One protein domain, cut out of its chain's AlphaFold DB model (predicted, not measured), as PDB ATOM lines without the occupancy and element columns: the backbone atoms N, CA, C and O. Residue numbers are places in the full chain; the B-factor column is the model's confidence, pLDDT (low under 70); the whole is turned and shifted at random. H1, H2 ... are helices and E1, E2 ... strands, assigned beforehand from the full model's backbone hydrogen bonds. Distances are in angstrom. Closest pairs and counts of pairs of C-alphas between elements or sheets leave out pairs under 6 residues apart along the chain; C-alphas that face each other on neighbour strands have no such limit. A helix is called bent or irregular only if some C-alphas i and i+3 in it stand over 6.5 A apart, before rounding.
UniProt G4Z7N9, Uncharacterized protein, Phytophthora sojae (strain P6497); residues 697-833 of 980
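AT A GLANCE: This is residues 697 to 833 of the 980 residues of an uncharacterized protein of Phytophthora sojae (strain P6497) (UniProt G4Z7N9). The model has two lobes set along its longest axis: a small, strongly twisted sheet of three strands, E1, E2 and E3, and a cluster of helices gathered round H6, with two long links, residues 724 to 745 and 774 to 789, between the lobes. In the cluster, H1 and H2 pack on different parts of H6, and H4 also packs on it, with H3 beside H4 and short H5 at the H4 corner. The printed part has 137 residues, with six named helices and three named strands in the order H1 H2 E1 E2 E3 H3 H4 H5 H6; the class is mixed, helices and strands, and the sheet, E1 - E2 - E3, is antiparallel. It is only just compact, close to loose, with a radius of gyration of the C-alphas of 17.0 A, and elongated, spanning 54 by 29 by 27 A.

HOW THE PARTS SIT: E1, residues 746 to 752, E2, residues 756 to 762, and E3, residues 769 to 773, form a meander, each strand the antiparallel neighbour of the one before. E1 and E2 are a hairpin at 144 degrees, with N 748 and O 760 2.9 A apart, within hydrogen-bond range. E2 and E3 are a hairpin at 125 degrees, with N 770 and O 761 3.0 A apart, within hydrogen-bond range. The hub is H6, residues 817 to 831. With residues 826 to 831 alone it touches H1, residues 697 to 707, at a steep tilt of 40 degrees, opposite ways; the closest C-alphas, of Arg 704 and Ala 830, are 5.1 A apart. With residues 817 to 822 alone it touches H2, residues 713 to 723, about perpendicular at 77 degrees; the closest C-alphas, of Glu 717 and Ala 818, are 4.8 A apart. H6 touches H4, residues 801 to 807, at a steep tilt of 41 degrees, opposite ways; the closest C-alphas, of Phe 802 and Leu 823, are 7.4 A apart. H4 and H3, residues 790 to 798, are a helical hairpin at a shallow tilt of 25 degrees; the closest C-alphas, of Tyr 795 and Leu 803, are 5.6 A apart. H3 and H6 only just touch, with 3 pairs of C-alphas within 8 A, the closest those of Thr 798 and Tyr 831 at 6.9 A. H5, residues 809 to 812, and H4 only just touch, with 3 such pairs, and only at the corner; the closest C-alphas, of Val 806 and Leu 812, are 5.5 A apart. The six helices are not on the sheet. Every O i to N i+4 pair is within hydrogen-bond range in H3, H4 and H6, against 5 of 7 in H1 and 4 of 7 in H2; H5 is too short for such a pair.

IN THESE COORDINATES: E1 is 18.1 A long, from C-alpha 746 at (40.411, -0.850, 23.522), E2 17.3 A and E3 12.5 A. H6 is 21.2 A long and ends with C-alpha 831 at (39.983, 24.581, 32.341). H1, 15.3 A, begins with C-alpha 697 at (45.370, 27.008, 37.045). H1 and H2 are irregular: C-alphas 698 and 701 are 7.1 A apart, and C-alphas 718 and 721 are 7.6 A apart. H2 is 13.8 A, H3 12.6 A, H4 9.7 A and H5 5.1 A long.

THE WHOLE: The two C-alphas farthest apart, of Ser 702 and Cys 753, are 54.2 A apart. The printed part has no cut. The links H2 to E1 and E3 to H3 are long. The mean pLDDT of the printed part is 72.9, and 39 residues are under 70, among them residues 739 to 748 and 783 to 790.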
ATOM      1  N   LEU A 697      45.658  28.323  36.438       77.69
ATOM      2  CA  LEU A 697      45.370  27.008  37.045       77.69
ATOM      3  C   LEU A 697      44.943  27.108  38.518       77.69
ATOM      4  O   LEU A 697      44.084  26.344  38.962       77.69
ATOM      5  N   GLY A 698      45.483  28.077  39.264       76.31
ATOM      6  CA  GLY A 698      45.110  28.323  40.661       76.31
ATOM      7  C   GLY A 698      43.646  28.746  40.859       76.31
ATOM      8  O   GLY A 698      43.080  28.485  41.917       76.31
ATOM      9  N   GLY A 699      43.008  29.345  39.846       77.75
ATOM     10  CA  GLY A 699      41.600  29.765  39.892       77.75
ATOM     11  C   GLY A 699      40.595  28.660  39.543       77.75
ATOM     12  O   GLY A 699      39.416  28.765  39.892       77.75
ATOM     13  N   VAL A 700      41.046  27.580  38.893       83.75
ATOM     14  CA  VAL A 700      40.183  26.496  38.386       83.75
ATOM     15  C   VAL A 700      39.319  25.838  39.476       83.75
ATOM     16  O   VAL A 700      38.148  25.585  39.195       83.75
ATOM     17  N   PRO A 701      39.788  25.575  40.717       82.88
ATOM     18  CA  PRO A 701      38.936  25.021  41.777       82.88
ATOM     19  C   PRO A 701      37.722  25.900  42.104       82.88
ATOM     20  O   PRO A 701      36.600  25.394  42.160       82.88
ATOM     21  N   SER A 702      37.928  27.211  42.248       79.25
ATOM     22  CA  SER A 702      36.871  28.178  42.565       79.25
ATOM     23  C   SER A 702      35.913  28.380  41.391       79.25
ATOM     24  O   SER A 702      34.694  28.392  41.576       79.25
ATOM     25  N   PHE A 703      36.437  28.468  40.164       79.25
ATOM     26  CA  PHE A 703      35.604  28.622  38.970       79.25
ATOM     27  C   PHE A 703      34.777  27.359  38.678       79.25
ATOM     28  O   PHE A 703      33.578  27.457  38.427       79.25
ATOM     29  N   ARG A 704      35.361  26.163  38.836       85.12
ATOM     30  CA  ARG A 704      34.645  24.874  38.816       85.12
ATOM     31  C   ARG A 704      33.497  24.850  39.825       85.12
ATOM     32  O   ARG A 704      32.394  24.441  39.471       85.12
ATOM     33  N   ALA A 705      33.737  25.280  41.067       81.69
ATOM     34  CA  ALA A 705      32.699  25.323  42.096       81.69
ATOM     35  C   ALA A 705      31.537  26.248  41.690       81.69
ATOM     36  O   ALA A 705      30.379  25.847  41.797       81.69
ATOM     37  N   LEU A 706      31.834  27.427  41.127       80.19
ATOM     38  CA  LEU A 706      30.819  28.323  40.570       80.19
ATOM     39  C   LEU A 706      30.045  27.673  39.410       80.19
ATOM     40  O   LEU A 706      28.816  27.705  39.425       80.19
ATOM     41  N   LEU A 707      30.725  27.052  38.439       79.94
ATOM     42  CA  LEU A 707      30.095  26.398  37.280       79.94
ATOM     43  C   LEU A 707      29.113  25.291  37.702       79.94
ATOM     44  O   LEU A 707      28.007  25.226  37.163       79.94
ATOM     45  N   ARG A 708      29.446  24.497  38.733       85.06
ATOM     46  CA  ARG A 708      28.544  23.482  39.323       85.06
ATOM     47  C   ARG A 708      27.252  24.071  39.921       85.06
ATOM     48  O   ARG A 708      26.297  23.332  40.115       85.06
ATOM     49  N   THR A 709      27.180  25.383  40.179       81.62
ATOM     50  CA  THR A 709      25.931  26.072  40.588       81.62
ATOM     51  C   THR A 709      25.100  26.610  39.418       81.62
ATOM     52  O   THR A 709      24.002  27.120  39.638       81.62
ATOM     53  N   LYS A 710      25.621  26.566  38.181       79.25
ATOM     54  CA  LYS A 710      24.980  27.152  36.986       79.25
ATOM     55  C   LYS A 710      24.425  26.115  36.012       79.25
ATOM     56  O   LYS A 710      23.508  26.444  35.264       79.25
ATOM     57  N   PHE A 711      24.932  24.883  36.038       79.44
ATOM     58  CA  PHE A 711      24.445  23.787  35.202       79.44
ATOM     59  C   PHE A 711      23.641  22.781  36.031       79.44
ATOM     60  O   PHE A 711      24.207  21.990  36.776       79.44
ATOM     61  N   ASP A 712      22.315  22.788  35.880       83.06
ATOM     62  CA  ASP A 712      21.477  21.721  36.433       83.06
ATOM     63  C   ASP A 712      21.635  20.417  35.631       83.06
ATOM     64  O   ASP A 712      21.618  20.417  34.396       83.06
ATOM     65  N   LEU A 713      21.739  19.296  36.349       78.00
ATOM     66  CA  LEU A 713      21.926  17.954  35.790       78.00
ATOM     67  C   LEU A 713      20.787  17.536  34.848       78.00
ATOM     68  O   LEU A 713      21.048  16.957  33.794       78.00
ATOM     69  N   GLN A 714      19.532  17.828  35.204       75.88
ATOM     70  CA  GLN A 714      18.374  17.399  34.418       75.88
ATOM     71  C   GLN A 714      18.140  18.304  33.204       75.88
ATOM     72  O   GLN A 714      17.728  17.827  32.146       75.88
ATOM     73  N   VAL A 715      18.390  19.611  33.337       76.38
ATOM     74  CA  VAL A 715      18.388  20.555  32.211       76.38
ATOM     75  C   VAL A 715      19.457  20.155  31.199       76.38
ATOM     76  O   VAL A 715      19.148  20.066  30.010       76.38
ATOM     77  N   LEU A 716      20.674  19.845  31.655       74.56
ATOM     78  CA  LEU A 716      21.762  19.442  30.769       74.56
ATOM     79  C   LEU A 716      21.483  18.097  30.084       74.56
ATOM     80  O   LEU A 716      21.711  17.981  28.883       74.56
ATOM     81  N   GLU A 717      20.920  17.109  30.790       76.25
ATOM     82  CA  GLU A 717      20.511  15.835  30.177       76.25
ATOM     83  C   GLU A 717      19.463  16.039  29.070       76.25
ATOM     84  O   GLU A 717      19.598  15.474  27.984       76.25
ATOM     85  N   ARG A 718      18.474  16.924  29.281       74.31
ATOM     86  CA  ARG A 718      17.503  17.309  28.236       74.31
ATOM     87  C   ARG A 718      18.141  18.067  27.063       74.31
ATOM     88  O   ARG A 718      17.599  18.034  25.960       74.31
ATOM     89  N   GLN A 719      19.273  18.734  27.282       75.12
ATOM     90  CA  GLN A 719      20.022  19.485  26.266       75.12
ATOM     91  C   GLN A 719      21.101  18.660  25.550       75.12
ATOM     92  O   GLN A 719      21.692  19.152  24.591       75.12
ATOM     93  N   LEU A 720      21.348  17.404  25.939       71.88
ATOM     94  CA  LEU A 720      22.404  16.584  25.337       71.88
ATOM     95  C   LEU A 720      22.357  16.453  23.804       71.88
ATOM     96  O   LEU A 720      23.424  16.565  23.198       71.88
ATOM     97  N   PRO A 721      21.190  16.307  23.140       72.38
ATOM     98  CA  PRO A 721      21.115  16.286  21.673       72.38
ATOM     99  C   PRO A 721      21.540  17.597  20.987       72.38
ATOM    100  O   PRO A 721      21.723  17.610  19.771       72.38
ATOM    101  N   LEU A 722      21.685  18.693  21.742       71.19
ATOM    102  CA  LEU A 722      22.197  19.987  21.274       71.19
ATOM    103  C   LEU A 722      23.721  20.120  21.444       71.19
ATOM    104  O   LEU A 722      24.320  20.997  20.828       71.19
ATOM    105  N   LEU A 723      24.342  19.267  22.268       72.00
ATOM    106  CA  LEU A 723      25.779  19.286  22.564       72.00
ATOM    107  C   LEU A 723      26.526  18.162  21.843       72.00
ATOM    108  O   LEU A 723      27.555  18.421  21.219       72.00
ATOM    109  N   VAL A 724      26.012  16.929  21.916       76.94
ATOM    110  CA  VAL A 724      26.682  15.740  21.371       76.94
ATOM    111  C   VAL A 724      26.851  15.870  19.861       76.94
ATOM    112  O   VAL A 724      25.886  16.097  19.134       76.94
ATOM    113  N   ASN A 725      28.101  15.759  19.415       69.75
ATOM    114  CA  ASN A 725      28.577  15.940  18.046       69.75
ATOM    115  C   ASN A 725      28.229  17.303  17.396       69.75
ATOM    116  O   ASN A 725      28.353  17.456  16.183       69.75
ATOM    117  N   ARG A 726      27.826  18.308  18.192       68.00
ATOM    118  CA  ARG A 726      27.447  19.661  17.730       68.00
ATOM    119  C   ARG A 726      28.289  20.776  18.350       68.00
ATOM    120  O   ARG A 726      28.638  21.732  17.665       68.00
ATOM    121  N   TYR A 727      28.609  20.670  19.639       76.12
ATOM    122  CA  TYR A 727      29.514  21.590  20.327       76.12
ATOM    123  C   TYR A 727      30.966  21.157  20.091       76.12
ATOM    124  O   TYR A 727      31.267  19.975  20.203       76.12
ATOM    125  N   ILE A 728      31.876  22.088  19.792       74.75
ATOM    126  CA  ILE A 728      33.320  21.822  19.700       74.75
ATOM    127  C   ILE A 728      34.019  22.692  20.759       74.75
ATOM    128  O   ILE A 728      34.103  23.906  20.574       74.75
ATOM    129  N   PRO A 729      34.492  22.123  21.883       70.81
ATOM    130  CA  PRO A 729      35.183  22.874  22.926       70.81
ATOM    131  C   PRO A 729      36.647  23.137  22.555       70.81
ATOM    132  O   PRO A 729      37.378  22.204  22.220       70.81
ATOM    133  N   ASN A 730      37.102  24.382  22.729       71.31
ATOM    134  CA  ASN A 730      38.474  24.825  22.426       71.31
ATOM    135  C   ASN A 730      39.559  23.902  23.013       71.31
ATOM    136  O   ASN A 730      40.563  23.637  22.369       71.31
ATOM    137  N   LEU A 731      39.346  23.389  24.227       71.94
ATOM    138  CA  LEU A 731      40.306  22.550  24.949       71.94
ATOM    139  C   LEU A 731      40.625  21.214  24.253       71.94
ATOM    140  O   LEU A 731      41.749  20.729  24.352       71.94
ATOM    141  N   VAL A 732      39.649  20.617  23.564       68.50
ATOM    142  CA  VAL A 732      39.761  19.263  22.981       68.50
ATOM    143  C   VAL A 732      39.649  19.278  21.448       68.50
ATOM    144  O   VAL A 732      40.088  18.338  20.792       68.50
ATOM    145  N   ALA A 733      39.126  20.359  20.856       69.00
ATOM    146  CA  ALA A 733      39.100  20.631  19.412       69.00
ATOM    147  C   ALA A 733      38.481  19.523  18.523       69.00
ATOM    148  O   ALA A 733      38.675  19.511  17.306       69.00
ATOM    149  N   THR A 734      37.697  18.621  19.114       67.44
ATOM    150  CA  THR A 734      36.883  17.597  18.441       67.44
ATOM    151  C   THR A 734      35.425  17.707  18.913       67.44
ATOM    152  O   THR A 734      35.175  18.339  19.944       67.44
ATOM    153  N   PRO A 735      34.436  17.165  18.173       74.00
ATOM    154  CA  PRO A 735      33.032  17.263  18.567       74.00
ATOM    155  C   PRO A 735      32.786  16.666  19.958       74.00
ATOM    156  O   PRO A 735      33.218  15.553  20.254       74.00
ATOM    157  N   PHE A 736      32.093  17.422  20.814       76.31
ATOM    158  CA  PHE A 736      31.762  17.033  22.181       76.31
ATOM    159  C   PHE A 736      31.021  15.709  22.162       76.31
ATOM    160  O   PHE A 736      29.988  15.589  21.503       76.31
ATOM    161  N   SER A 737      31.518  14.727  22.907       78.88
ATOM    162  CA  SER A 737      30.955  13.390  22.843       78.88
ATOM    163  C   SER A 737      30.797  12.751  24.212       78.88
ATOM    164  O   SER A 737      31.702  12.772  25.047       78.88
ATOM    165  N   LEU A 738      29.627  12.142  24.407       73.12
ATOM    166  CA  LEU A 738      29.419  11.117  25.427       73.12
ATOM    167  C   LEU A 738      29.743   9.714  24.891       73.12
ATOM    168  O   LEU A 738      29.463   8.738  25.587       73.12
ATOM    169  N   GLU A 739      30.273   9.583  23.666       64.06
ATOM    170  CA  GLU A 739      30.740   8.292  23.166       64.06
ATOM    171  C   GLU A 739      31.957   7.827  23.981       64.06
ATOM    172  O   GLU A 739      32.968   8.539  24.037       64.06
ATOM    173  N   PRO A 740      31.864   6.682  24.683       51.75
ATOM    174  CA  PRO A 740      32.694   6.463  25.865       51.75
ATOM    175  C   PRO A 740      33.480   5.126  25.759       51.75
ATOM    176  O   PRO A 740      33.081   4.204  25.054       51.75
ATOM    177  N   VAL A 741      34.607   4.896  26.430       45.94
ATOM    178  CA  VAL A 741      34.796   4.799  27.892       45.94
ATOM    179  C   VAL A 741      33.804   3.838  28.606       45.94
ATOM    180  O   VAL A 741      34.254   2.905  29.259       45.94
ATOM    181  N   LEU A 742      32.473   3.980  28.445       39.28
ATOM    182  CA  LEU A 742      31.434   3.028  28.913       39.28
ATOM    183  C   LEU A 742      31.352   1.801  27.995       39.28
ATOM    184  O   LEU A 742      30.754   0.796  28.368       39.28
ATOM    185  N   THR A 743      31.945   1.864  26.801       40.88
ATOM    186  CA  THR A 743      32.407   0.646  26.150       40.88
ATOM    187  C   THR A 743      33.796   0.352  26.708       40.88
ATOM    188  O   THR A 743      34.703   1.179  26.600       40.88
ATOM    189  N   SER A 744      33.979  -0.822  27.315       48.50
ATOM    190  CA  SER A 744      35.286  -1.317  27.774       48.50
ATOM    191  C   SER A 744      36.132  -1.807  26.591       48.50
ATOM    192  O   SER A 744      36.727  -2.881  26.639       48.50
ATOM    193  N   LEU A 745      36.105  -1.042  25.497       54.50
ATOM    194  CA  LEU A 745      36.719  -1.348  24.219       54.50
ATOM    195  C   LEU A 745      38.063  -0.627  24.119       54.50
ATOM    196  O   LEU A 745      38.123   0.603  24.090       54.50
ATOM    197  N   LEU A 746      39.144  -1.392  23.995       55.84
ATOM    198  CA  LEU A 746      40.411  -0.850  23.522       55.84
ATOM    199  C   LEU A 746      40.245  -0.478  22.045       55.84
ATOM    200  O   LEU A 746      39.949  -1.349  21.227       55.84
ATOM    201  N   LEU A 747      40.455   0.795  21.700       66.38
ATOM    202  CA  LEU A 747      40.608   1.230  20.311       66.38
ATOM    203  C   LEU A 747      42.055   1.005  19.865       66.38
ATOM    204  O   LEU A 747      42.992   1.439  20.536       66.38
ATOM    205  N   PHE A 748      42.242   0.335  18.731       63.38
ATOM    206  CA  PHE A 748      43.560  -0.024  18.216       63.38
ATOM    207  C   PHE A 748      43.601  -0.016  16.684       63.38
ATOM    208  O   PHE A 748      42.581  -0.128  16.005       63.38
ATOM    209  N   GLN A 749      44.809   0.121  16.140       79.56
ATOM    210  CA  GLN A 749      45.062  -0.091  14.720       79.56
ATOM    211  C   GLN A 749      45.223  -1.592  14.456       79.56
ATOM    212  O   GLN A 749      46.064  -2.243  15.080       79.56
ATOM    213  N   ALA A 750      44.479  -2.128  13.493       73.25
ATOM    214  CA  ALA A 750      44.678  -3.480  12.970       73.25
ATOM    215  C   ALA A 750      44.288  -3.543  11.492       73.25
ATOM    216  O   ALA A 750      43.719  -2.598  10.953       73.25
ATOM    217  N   GLY A 751      44.613  -4.641  10.814       80.19
ATOM    218  CA  GLY A 751      44.280  -4.789   9.405       80.19
ATOM    219  C   GLY A 751      44.366  -6.216   8.900       80.19
ATOM    220  O   GLY A 751      45.106  -7.042   9.436       80.19
ATOM    221  N   ASP A 752      43.608  -6.476   7.842       76.69
ATOM    222  CA  ASP A 752      43.571  -7.741   7.115       76.69
ATOM    223  C   ASP A 752      43.871  -7.522   5.616       76.69
ATOM    224  O   ASP A 752      44.232  -6.426   5.179       76.69
ATOM    225  N   CYS A 753      43.759  -8.581   4.812       75.56
ATOM    226  CA  CYS A 753      44.034  -8.542   3.375       75.56
ATOM    227  C   CYS A 753      42.936  -7.877   2.517       75.56
ATOM    228  O   CYS A 753      43.132  -7.747   1.308       75.56
ATOM    229  N   ILE A 754      41.812  -7.471   3.113       78.62
ATOM    230  CA  ILE A 754      40.661  -6.849   2.447       78.62
ATOM    231  C   ILE A 754      40.658  -5.340   2.729       78.62
ATOM    232  O   ILE A 754      40.642  -4.549   1.789       78.62
ATOM    233  N   HIS A 755      40.736  -4.956   4.005       76.12
ATOM    234  CA  HIS A 755      40.556  -3.583   4.495       76.12
ATOM    235  C   HIS A 755      41.883  -2.839   4.741       76.12
ATOM    236  O   HIS A 755      41.919  -1.615   4.752       76.12
ATOM    237  N   GLY A 756      43.002  -3.552   4.925       81.19
ATOM    238  CA  GLY A 756      44.269  -2.921   5.311       81.19
ATOM    239  C   GLY A 756      44.244  -2.322   6.732       81.19
ATOM    240  O   GLY A 756      43.361  -2.658   7.522       81.19
ATOM    241  N   PRO A 757      45.249  -1.505   7.118       76.31
ATOM    242  CA  PRO A 757      45.385  -0.985   8.483       76.31
ATOM    243  C   PRO A 757      44.386   0.139   8.826       76.31
ATOM    244  O   PRO A 757      44.626   1.310   8.531       76.31
ATOM    245  N   GLU A 758      43.312  -0.233   9.516       84.81
ATOM    246  CA  GLU A 758      42.127   0.574   9.847       84.81
ATOM    247  C   GLU A 758      41.877   0.686  11.369       84.81
ATOM    248  O   GLU A 758      42.721   0.284  12.180       84.81
ATOM    249  N   LEU A 759      40.738   1.269  11.770       78.81
ATOM    250  CA  LEU A 759      40.329   1.457  13.170       78.81
ATOM    251  C   LEU A 759      39.473   0.290  13.693       78.81
ATOM    252  O   LEU A 759      38.360   0.061  13.222       78.81
ATOM    253  N   TRP A 760      39.960  -0.392  14.730       71.94
ATOM    254  CA  TRP A 760      39.303  -1.541  15.361       71.94
ATOM    255  C   TRP A 760      39.054  -1.304  16.854       71.94
ATOM    256  O   TRP A 760      39.741  -0.512  17.502       71.94
ATOM    257  N   SER A 761      38.071  -2.016  17.399       69.81
ATOM    258  CA  SER A 761      37.727  -2.048  18.819       69.81
ATOM    259  C   SER A 761      37.786  -3.483  19.352       69.81
ATOM    260  O   SER A 761      37.587  -4.436  18.601       69.81
ATOM    261  N   THR A 762      38.110  -3.667  20.636       61.28
ATOM    262  CA  THR A 762      38.078  -4.988  21.293       61.28
ATOM    263  C   THR A 762      37.751  -4.894  22.779       61.28
ATOM    264  O   THR A 762      38.366  -4.114  23.502       61.28
ATOM    265  N   ASP A 763      36.813  -5.718  23.251       60.16
ATOM    266  CA  ASP A 763      36.445  -5.861  24.673       60.16
ATOM    267  C   ASP A 763      37.373  -6.826  25.437       60.16
ATOM    268  O   ASP A 763      37.089  -7.227  26.565       60.16
ATOM    269  N   GLY A 764      38.475  -7.244  24.805       51.75
ATOM    270  CA  GLY A 764      39.343  -8.321  25.276       51.75
ATOM    271  C   GLY A 764      38.860  -9.722  24.876       51.75
ATOM    272  O   GLY A 764      39.586 -10.695  25.084       51.75
ATOM    273  N   THR A 765      37.678  -9.855  24.264       55.53
ATOM    274  CA  THR A 765      37.163 -11.117  23.720       55.53
ATOM    275  C   THR A 765      37.295 -11.165  22.198       55.53
ATOM    276  O   THR A 765      37.218 -10.161  21.489       55.53
ATOM    277  N   ARG A 766      37.431 -12.377  21.650       62.69
ATOM    278  CA  ARG A 766      37.454 -12.584  20.190       62.69
ATOM    279  C   ARG A 766      36.115 -12.238  19.520       62.69
ATOM    280  O   ARG A 766      36.095 -11.960  18.330       62.69
ATOM    281  N   SER A 767      35.015 -12.284  20.272       61.34
ATOM    282  CA  SER A 767      33.651 -11.986  19.817       61.34
ATOM    283  C   SER A 767      33.335 -10.490  19.772       61.34
ATOM    284  O   SER A 767      32.653 -10.056  18.852       61.34
ATOM    285  N   GLY A 768      33.842  -9.710  20.730       55.47
ATOM    286  CA  GLY A 768      33.711  -8.251  20.774       55.47
ATOM    287  C   GLY A 768      34.878  -7.512  20.119       55.47
ATOM    288  O   GLY A 768      35.075  -6.332  20.388       55.47
ATOM    289  N   THR A 769      35.667  -8.199  19.283       74.00
ATOM    290  CA  THR A 769      36.701  -7.579  18.446       74.00
ATOM    291  C   THR A 769      36.132  -7.291  17.059       74.00
ATOM    292  O   THR A 769      35.914  -8.226  16.287       74.00
ATOM    293  N   THR A 770      35.894  -6.021  16.731       79.44
ATOM    294  CA  THR A 770      35.260  -5.609  15.468       79.44
ATOM    295  C   THR A 770      35.975  -4.430  14.806       79.44
ATOM    296  O   THR A 770      36.648  -3.628  15.452       79.44
ATOM    297  N   LEU A 771      35.830  -4.328  13.483       75.81
ATOM    298  CA  LEU A 771      36.175  -3.126  12.728       75.81
ATOM    299  C   LEU A 771      35.171  -2.026  13.112       75.81
ATOM    300  O   LEU A 771      33.964  -2.262  13.050       75.81
ATOM    301  N   VAL A 772      35.653  -0.854  13.532       71.50
ATOM    302  CA  VAL A 772      34.788   0.287  13.889       71.50
ATOM    303  C   VAL A 772      34.343   1.020  12.633       71.50
ATOM    304  O   VAL A 772      33.168   1.345  12.483       71.50
ATOM    305  N   LEU A 773      35.292   1.279  11.733       69.00
ATOM    306  CA  LEU A 773      35.064   1.962  10.469       69.00
ATOM    307  C   LEU A 773      36.174   1.587   9.481       69.00
ATOM    308  O   LEU A 773      37.350   1.617   9.840       69.00
ATOM    309  N   ASP A 774      35.793   1.270   8.244       76.75
ATOM    310  CA  ASP A 774      36.711   1.236   7.104       76.75
ATOM    311  C   ASP A 774      36.884   2.677   6.593       76.75
ATOM    312  O   ASP A 774      36.056   3.187   5.835       76.75
ATOM    313  N   ILE A 775      37.899   3.382   7.103       73.81
ATOM    314  CA  ILE A 775      38.124   4.806   6.813       73.81
ATOM    315  C   ILE A 775      38.714   4.971   5.403       73.81
ATOM    316  O   ILE A 775      38.460   5.984   4.743       73.81
ATOM    317  N   ARG A 776      39.482   3.990   4.909       76.19
ATOM    318  CA  ARG A 776      40.010   3.979   3.543       76.19
ATOM    319  C   ARG A 776      39.954   2.582   2.918       76.19
ATOM    320  O   ARG A 776      40.959   1.874   2.856       76.19
ATOM    321  N   THR A 777      38.805   2.311   2.304       81.12
ATOM    322  CA  THR A 777      38.469   1.046   1.640       81.12
ATOM    323  C   THR A 777      39.590   0.441   0.788       81.12
ATOM    324  O   THR A 777      40.186   1.078  -0.089       81.12
ATOM    325  N   GLY A 778      39.826  -0.854   1.015       75.31
ATOM    326  CA  GLY A 778      40.826  -1.656   0.314       75.31
ATOM    327  C   GLY A 778      42.180  -1.725   1.028       75.31
ATOM    328  O   GLY A 778      42.547  -0.862   1.815       75.31
ATOM    329  N   SER A 779      42.974  -2.743   0.680       76.31
ATOM    330  CA  SER A 779      44.181  -3.227   1.385       76.31
ATOM    331  C   SER A 779      45.327  -2.235   1.678       76.31
ATOM    332  O   SER A 779      46.354  -2.639   2.222       76.31
ATOM    333  N   THR A 780      45.186  -0.951   1.342       76.81
ATOM    334  CA  THR A 780      46.123   0.111   1.741       76.81
ATOM    335  C   THR A 780      45.838   0.653   3.145       76.81
ATOM    336  O   THR A 780      46.797   0.924   3.859       76.81
ATOM    337  N   GLY A 781      44.567   0.801   3.540       75.00
ATOM    338  CA  GLY A 781      44.147   1.345   4.837       75.00
ATOM    339  C   GLY A 781      44.516   2.815   5.133       75.00
ATOM    340  O   GLY A 781      45.219   3.497   4.373       75.00
ATOM    341  N   SER A 782      44.008   3.312   6.261       71.06
ATOM    342  CA  SER A 782      44.044   4.713   6.706       71.06
ATOM    343  C   SER A 782      45.154   5.059   7.714       71.06
ATOM    344  O   SER A 782      45.508   6.230   7.848       71.06
ATOM    345  N   PHE A 783      45.754   4.063   8.376       68.06
ATOM    346  CA  PHE A 783      46.819   4.218   9.386       68.06
ATOM    347  C   PHE A 783      46.483   5.155  10.575       68.06
ATOM    348  O   PHE A 783      47.244   6.095  10.861       68.06
ATOM    349  N   PRO A 784      45.384   4.902  11.313       62.44
ATOM    350  CA  PRO A 784      44.980   5.729  12.444       62.44
ATOM    351  C   PRO A 784      45.993   5.638  13.599       62.44
ATOM    352  O   PRO A 784      46.515   4.571  13.919       62.44
ATOM    353  N   ARG A 785      46.282   6.780  14.237       54.31
ATOM    354  CA  ARG A 785      47.255   6.930  15.336       54.31
ATOM    355  C   ARG A 785      46.711   7.878  16.407       54.31
ATOM    356  O   ARG A 785      45.829   8.676  16.117       54.31
ATOM    357  N   TYR A 786      47.271   7.806  17.619       53.28
ATOM    358  CA  TYR A 786      46.866   8.611  18.788       53.28
ATOM    359  C   TYR A 786      45.386   8.427  19.175       53.28
ATOM    360  O   TYR A 786      44.652   9.384  19.403       53.28
ATOM    361  N   LEU A 787      44.949   7.167  19.238       57.84
ATOM    362  CA  LEU A 787      43.576   6.789  19.568       57.84
ATOM    363  C   LEU A 787      43.266   7.093  21.041       57.84
ATOM    364  O   LEU A 787      43.688   6.370  21.939       57.84
ATOM    365  N   MET A 788      42.523   8.175  21.274       58.34
ATOM    366  CA  MET A 788      42.062   8.612  22.592       58.34
ATOM    367  C   MET A 788      40.582   8.980  22.532       58.34
ATOM    368  O   MET A 788      40.150   9.697  21.627       58.34
ATOM    369  N   THR A 789      39.811   8.535  23.523       67.44
ATOM    370  CA  THR A 789      38.414   8.953  23.707       67.44
ATOM    371  C   THR A 789      38.329  10.452  24.007       67.44
ATOM    372  O   THR A 789      39.300  11.057  24.465       67.44
ATOM    373  N   PHE A 790      37.160  11.058  23.802       69.94
ATOM    374  CA  PHE A 790      36.941  12.487  24.055       69.94
ATOM    375  C   PHE A 790      37.308  12.898  25.500       69.94
ATOM    376  O   PHE A 790      38.039  13.865  25.715       69.94
ATOM    377  N   ALA A 791      36.896  12.102  26.495       73.25
ATOM    378  CA  ALA A 791      37.289  12.297  27.895       73.25
ATOM    379  C   ALA A 791      38.798  12.076  28.135       73.25
ATOM    380  O   ALA A 791      39.396  12.789  28.936       73.25
ATOM    381  N   GLY A 792      39.425  11.136  27.417       73.38
ATOM    382  CA  GLY A 792      40.870  10.895  27.469       73.38
ATOM    383  C   GLY A 792      41.688  12.082  26.954       73.38
ATOM    384  O   GLY A 792      42.647  12.486  27.600       73.38
ATOM    385  N   GLN A 793      41.260  12.704  25.851       71.31
ATOM    386  CA  GLN A 793      41.872  13.932  25.325       71.31
ATOM    387  C   GLN A 793      41.738  15.094  26.328       71.31
ATOM    388  O   GLN A 793      42.712  15.793  26.605       71.31
ATOM    389  N   GLY A 794      40.557  15.254  26.942       72.88
ATOM    390  CA  GLY A 794      40.337  16.235  28.012       72.88
ATOM    391  C   GLY A 794      41.191  15.979  29.260       72.88
ATOM    392  O   GLY A 794      41.703  16.927  29.858       72.88
ATOM    393  N   TYR A 795      41.395  14.716  29.645       81.19
ATOM    394  CA  TYR A 795      42.295  14.355  30.741       81.19
ATOM    395  C   TYR A 795      43.760  14.634  30.394       81.19
ATOM    396  O   TYR A 795      44.466  15.212  31.213       81.19
ATOM    397  N   GLU A 796      44.226  14.308  29.187       75.81
ATOM    398  CA  GLU A 796      45.608  14.603  28.795       75.81
ATOM    399  C   GLU A 796      45.908  16.109  28.785       75.81
ATOM    400  O   GLU A 796      46.973  16.509  29.256       75.81
ATOM    401  N   ALA A 797      44.955  16.944  28.360       71.62
ATOM    402  CA  ALA A 797      45.109  18.400  28.327       71.62
ATOM    403  C   ALA A 797      45.010  19.101  29.705       71.62
ATOM    404  O   ALA A 797      45.437  20.248  29.837       71.62
ATOM    405  N   THR A 798      44.443  18.453  30.734       79.69
ATOM    406  CA  THR A 798      44.140  19.099  32.040       79.69
ATOM    407  C   THR A 798      44.698  18.387  33.269       79.69
ATOM    408  O   THR A 798      44.826  18.997  34.332       79.69
ATOM    409  N   LYS A 799      44.953  17.081  33.149       82.25
ATOM    410  CA  LYS A 799      45.209  16.122  34.236       82.25
ATOM    411  C   LYS A 799      44.184  16.200  35.380       82.25
ATOM    412  O   LYS A 799      44.515  15.917  36.531       82.25
ATOM    413  N   SER A 800      42.934  16.570  35.071       84.00
ATOM    414  CA  SER A 800      41.868  16.718  36.072       84.00
ATOM    415  C   SER A 800      41.572  15.396  36.799       84.00
ATOM    416  O   SER A 800      41.324  14.387  36.131       84.00
ATOM    417  N   PRO A 801      41.511  15.379  38.148       83.25
ATOM    418  CA  PRO A 801      41.158  14.176  38.899       83.25
ATOM    419  C   PRO A 801      39.722  13.714  38.609       83.25
ATOM    420  O   PRO A 801      39.485  12.517  38.513       83.25
ATOM    421  N   PHE A 802      38.791  14.638  38.357       84.50
ATOM    422  CA  PHE A 802      37.402  14.302  38.019       84.50
ATOM    423  C   PHE A 802      37.288  13.608  36.651       84.50
ATOM    424  O   PHE A 802      36.428  12.753  36.450       84.50
ATOM    425  N   LEU A 803      38.177  13.933  35.703       80.56
ATOM    426  CA  LEU A 803      38.257  13.199  34.436       80.56
ATOM    427  C   LEU A 803      38.954  11.841  34.609       80.56
ATOM    428  O   LEU A 803      38.590  10.899  33.913       80.56
ATOM    429  N   ALA A 804      39.885  11.701  35.560       80.31
ATOM    430  CA  ALA A 804      40.459  10.400  35.911       80.31
ATOM    431  C   ALA A 804      39.419   9.454  36.547       80.31
ATOM    432  O   ALA A 804      39.386   8.281  36.191       80.31
ATOM    433  N   GLU A 805      38.535   9.963  37.414       75.69
ATOM    434  CA  GLU A 805      37.393   9.213  37.975       75.69
ATOM    435  C   GLU A 805      36.451   8.695  36.872       75.69
ATOM    436  O   GLU A 805      36.019   7.547  36.907       75.69
ATOM    437  N   VAL A 806      36.189   9.501  35.836       71.75
ATOM    438  CA  VAL A 806      35.392   9.095  34.660       71.75
ATOM    439  C   VAL A 806      36.114   8.089  33.755       71.75
ATOM    440  O   VAL A 806      35.457   7.332  33.044       71.75
ATOM    441  N   LEU A 807      37.448   8.065  33.763       72.19
ATOM    442  CA  LEU A 807      38.255   7.110  32.997       72.19
ATOM    443  C   LEU A 807      38.482   5.777  33.738       72.19
ATOM    444  O   LEU A 807      38.991   4.839  33.124       72.19
ATOM    445  N   ASP A 808      38.078   5.661  35.008       73.88
ATOM    446  CA  ASP A 808      38.025   4.399  35.754       73.88
ATOM    447  C   ASP A 808      36.788   3.574  35.327       73.88
ATOM    448  O   ASP A 808      35.650   3.977  35.604       73.88
ATOM    449  N   PRO A 809      36.962   2.389  34.701       63.91
ATOM    450  CA  PRO A 809      35.843   1.556  34.265       63.91
ATOM    451  C   PRO A 809      34.889   1.138  35.395       63.91
ATOM    452  O   PRO A 809      33.719   0.862  35.124       63.91
ATOM    453  N   MET A 810      35.355   1.081  36.651       64.19
ATOM    454  CA  MET A 810      34.522   0.688  37.793       64.19
ATOM    455  C   MET A 810      33.586   1.813  38.242       64.19
ATOM    456  O   MET A 810      32.406   1.563  38.490       64.19
ATOM    457  N   GLN A 811      34.076   3.052  38.317       66.31
ATOM    458  CA  GLN A 811      33.251   4.214  38.678       66.31
ATOM    459  C   GLN A 811      32.308   4.615  37.543       66.31
ATOM    460  O   GLN A 811      31.164   5.017  37.772       66.31
ATOM    461  N   LEU A 812      32.747   4.434  36.301       65.88
ATOM    462  CA  LEU A 812      31.954   4.782  35.137       65.88
ATOM    463  C   LEU A 812      30.691   3.917  34.980       65.88
ATOM    464  O   LEU A 812      29.647   4.446  34.608       65.88
ATOM    465  N   GLN A 813      30.728   2.627  35.344       63.53
ATOM    466  CA  GLN A 813      29.516   1.784  35.382       63.53
ATOM    467  C   GLN A 813      28.466   2.256  36.406       63.53
ATOM    468  O   GLN A 813      27.294   1.906  36.286       63.53
ATOM    469  N   LEU A 814      28.866   3.067  37.391       63.00
ATOM    470  CA  LEU A 814      27.981   3.677  38.390       63.00
ATOM    471  C   LEU A 814      27.515   5.091  37.983       63.00
ATOM    472  O   LEU A 814      26.703   5.699  38.681       63.00
ATOM    473  N   THR A 815      28.011   5.626  36.862       71.75
ATOM    474  CA  THR A 815      27.812   7.018  36.442       71.75
ATOM    475  C   THR A 815      26.668   7.148  35.431       71.75
ATOM    476  O   THR A 815      26.652   6.497  34.386       71.75
ATOM    477  N   THR A 816      25.699   8.030  35.700       78.69
ATOM    478  CA  THR A 816      24.587   8.303  34.769       78.69
ATOM    479  C   THR A 816      25.020   9.200  33.605       78.69
ATOM    480  O   THR A 816      25.961   9.985  33.728       78.69
ATOM    481  N   LYS A 817      24.294   9.151  32.476       74.50
ATOM    482  CA  LYS A 817      24.559  10.028  31.317       74.50
ATOM    483  C   LYS A 817      24.479  11.514  31.684       74.50
ATOM    484  O   LYS A 817      25.367  12.263  31.287       74.50
ATOM    485  N   ALA A 818      23.496  11.919  32.496       76.38
ATOM    486  CA  ALA A 818      23.416  13.266  33.070       76.38
ATOM    487  C   ALA A 818      24.688  13.667  33.839       76.38
ATOM    488  O   ALA A 818      25.218  14.760  33.641       76.38
ATOM    489  N   HIS A 819      25.193  12.783  34.707       81.56
ATOM    490  CA  HIS A 819      26.360  13.076  35.539       81.56
ATOM    491  C   HIS A 819      27.647  13.153  34.712       81.56
ATOM    492  O   HIS A 819      28.405  14.108  34.859       81.56
ATOM    493  N   LEU A 820      27.848  12.206  33.786       80.69
ATOM    494  CA  LEU A 820      28.958  12.215  32.828       80.69
ATOM    495  C   LEU A 820      28.964  13.505  31.993       80.69
ATOM    496  O   LEU A 820      30.002  14.147  31.852       80.69
ATOM    497  N   ALA A 821      27.797  13.915  31.487       81.38
ATOM    498  CA  ALA A 821      27.628  15.151  30.731       81.38
ATOM    499  C   ALA A 821      27.994  16.395  31.543       81.38
ATOM    500  O   ALA A 821      28.764  17.232  31.076       81.38
ATOM    501  N   HIS A 822      27.457  16.503  32.758       86.19
ATOM    502  CA  HIS A 822      27.704  17.633  33.647       86.19
ATOM    503  C   HIS A 822      29.174  17.718  34.052       86.19
ATOM    504  O   HIS A 822      29.749  18.802  34.002       86.19
ATOM    505  N   LEU A 823      29.804  16.589  34.381       85.88
ATOM    506  CA  LEU A 823      31.225  16.540  34.700       85.88
ATOM    507  C   LEU A 823      32.069  16.971  33.492       85.88
ATOM    508  O   LEU A 823      32.871  17.888  33.629       85.88
ATOM    509  N   LEU A 824      31.843  16.404  32.301       84.19
ATOM    510  CA  LEU A 824      32.581  16.795  31.094       84.19
ATOM    511  C   LEU A 824      32.409  18.287  30.770       84.19
ATOM    512  O   LEU A 824      33.404  18.980  30.585       84.19
ATOM    513  N   VAL A 825      31.179  18.812  30.747       84.81
ATOM    514  CA  VAL A 825      30.925  20.238  30.461       84.81
ATOM    515  C   VAL A 825      31.569  21.146  31.512       84.81
ATOM    516  O   VAL A 825      32.235  22.113  31.146       84.81
ATOM    517  N   VAL A 826      31.430  20.832  32.805       86.25
ATOM    518  CA  VAL A 826      32.019  21.636  33.886       86.25
ATOM    519  C   VAL A 826      33.544  21.608  33.848       86.25
ATOM    520  O   VAL A 826      34.149  22.667  33.973       86.25
ATOM    521  N   GLU A 827      34.183  20.451  33.662       86.69
ATOM    522  CA  GLU A 827      35.649  20.374  33.614       86.69
ATOM    523  C   GLU A 827      36.205  21.074  32.364       86.69
ATOM    524  O   GLU A 827      37.147  21.858  32.479       86.69
ATOM    525  N   LEU A 828      35.590  20.880  31.191       82.50
ATOM    526  CA  LEU A 828      36.017  21.547  29.956       82.50
ATOM    527  C   LEU A 828      35.925  23.077  30.066       82.50
ATOM    528  O   LEU A 828      36.857  23.771  29.664       82.50
ATOM    529  N   LEU A 829      34.837  23.603  30.642       81.88
ATOM    530  CA  LEU A 829      34.669  25.041  30.877       81.88
ATOM    531  C   LEU A 829      35.582  25.563  31.996       81.88
ATOM    532  O   LEU A 829      36.111  26.665  31.880       81.88
ATOM    533  N   ALA A 830      35.805  24.787  33.061       82.62
ATOM    534  CA  ALA A 830      36.653  25.195  34.181       82.62
ATOM    535  C   ALA A 830      38.125  25.353  33.769       82.62
ATOM    536  O   ALA A 830      38.785  26.284  34.228       82.62
ATOM    537  N   TYR A 831      38.628  24.478  32.891       79.62
ATOM    538  CA  TYR A 831      39.983  24.581  32.341       79.62
ATOM    539  C   TYR A 831      40.086  25.466  31.091       79.62
ATOM    540  O   TYR A 831      41.197  25.874  30.765       79.62
ATOM    541  N   GLN A 832      38.978  25.831  30.426       71.38
ATOM    542  CA  GLN A 832      38.991  26.604  29.170       71.38
ATOM    543  C   GLN A 832      39.918  27.829  29.208       71.38
ATOM    544  O   GLN A 832      40.580  28.110  28.213       71.38
ATOM    545  N   PHE A 833      39.994  28.535  30.339       67.69
ATOM    546  CA  PHE A 833      40.824  29.733  30.519       67.69
ATOM    547  C   PHE A 833      42.156  29.488  31.249       67.69
ATOM    548  O   PHE A 833      42.852  30.454  31.532       67.69
TER     549      PHE A 833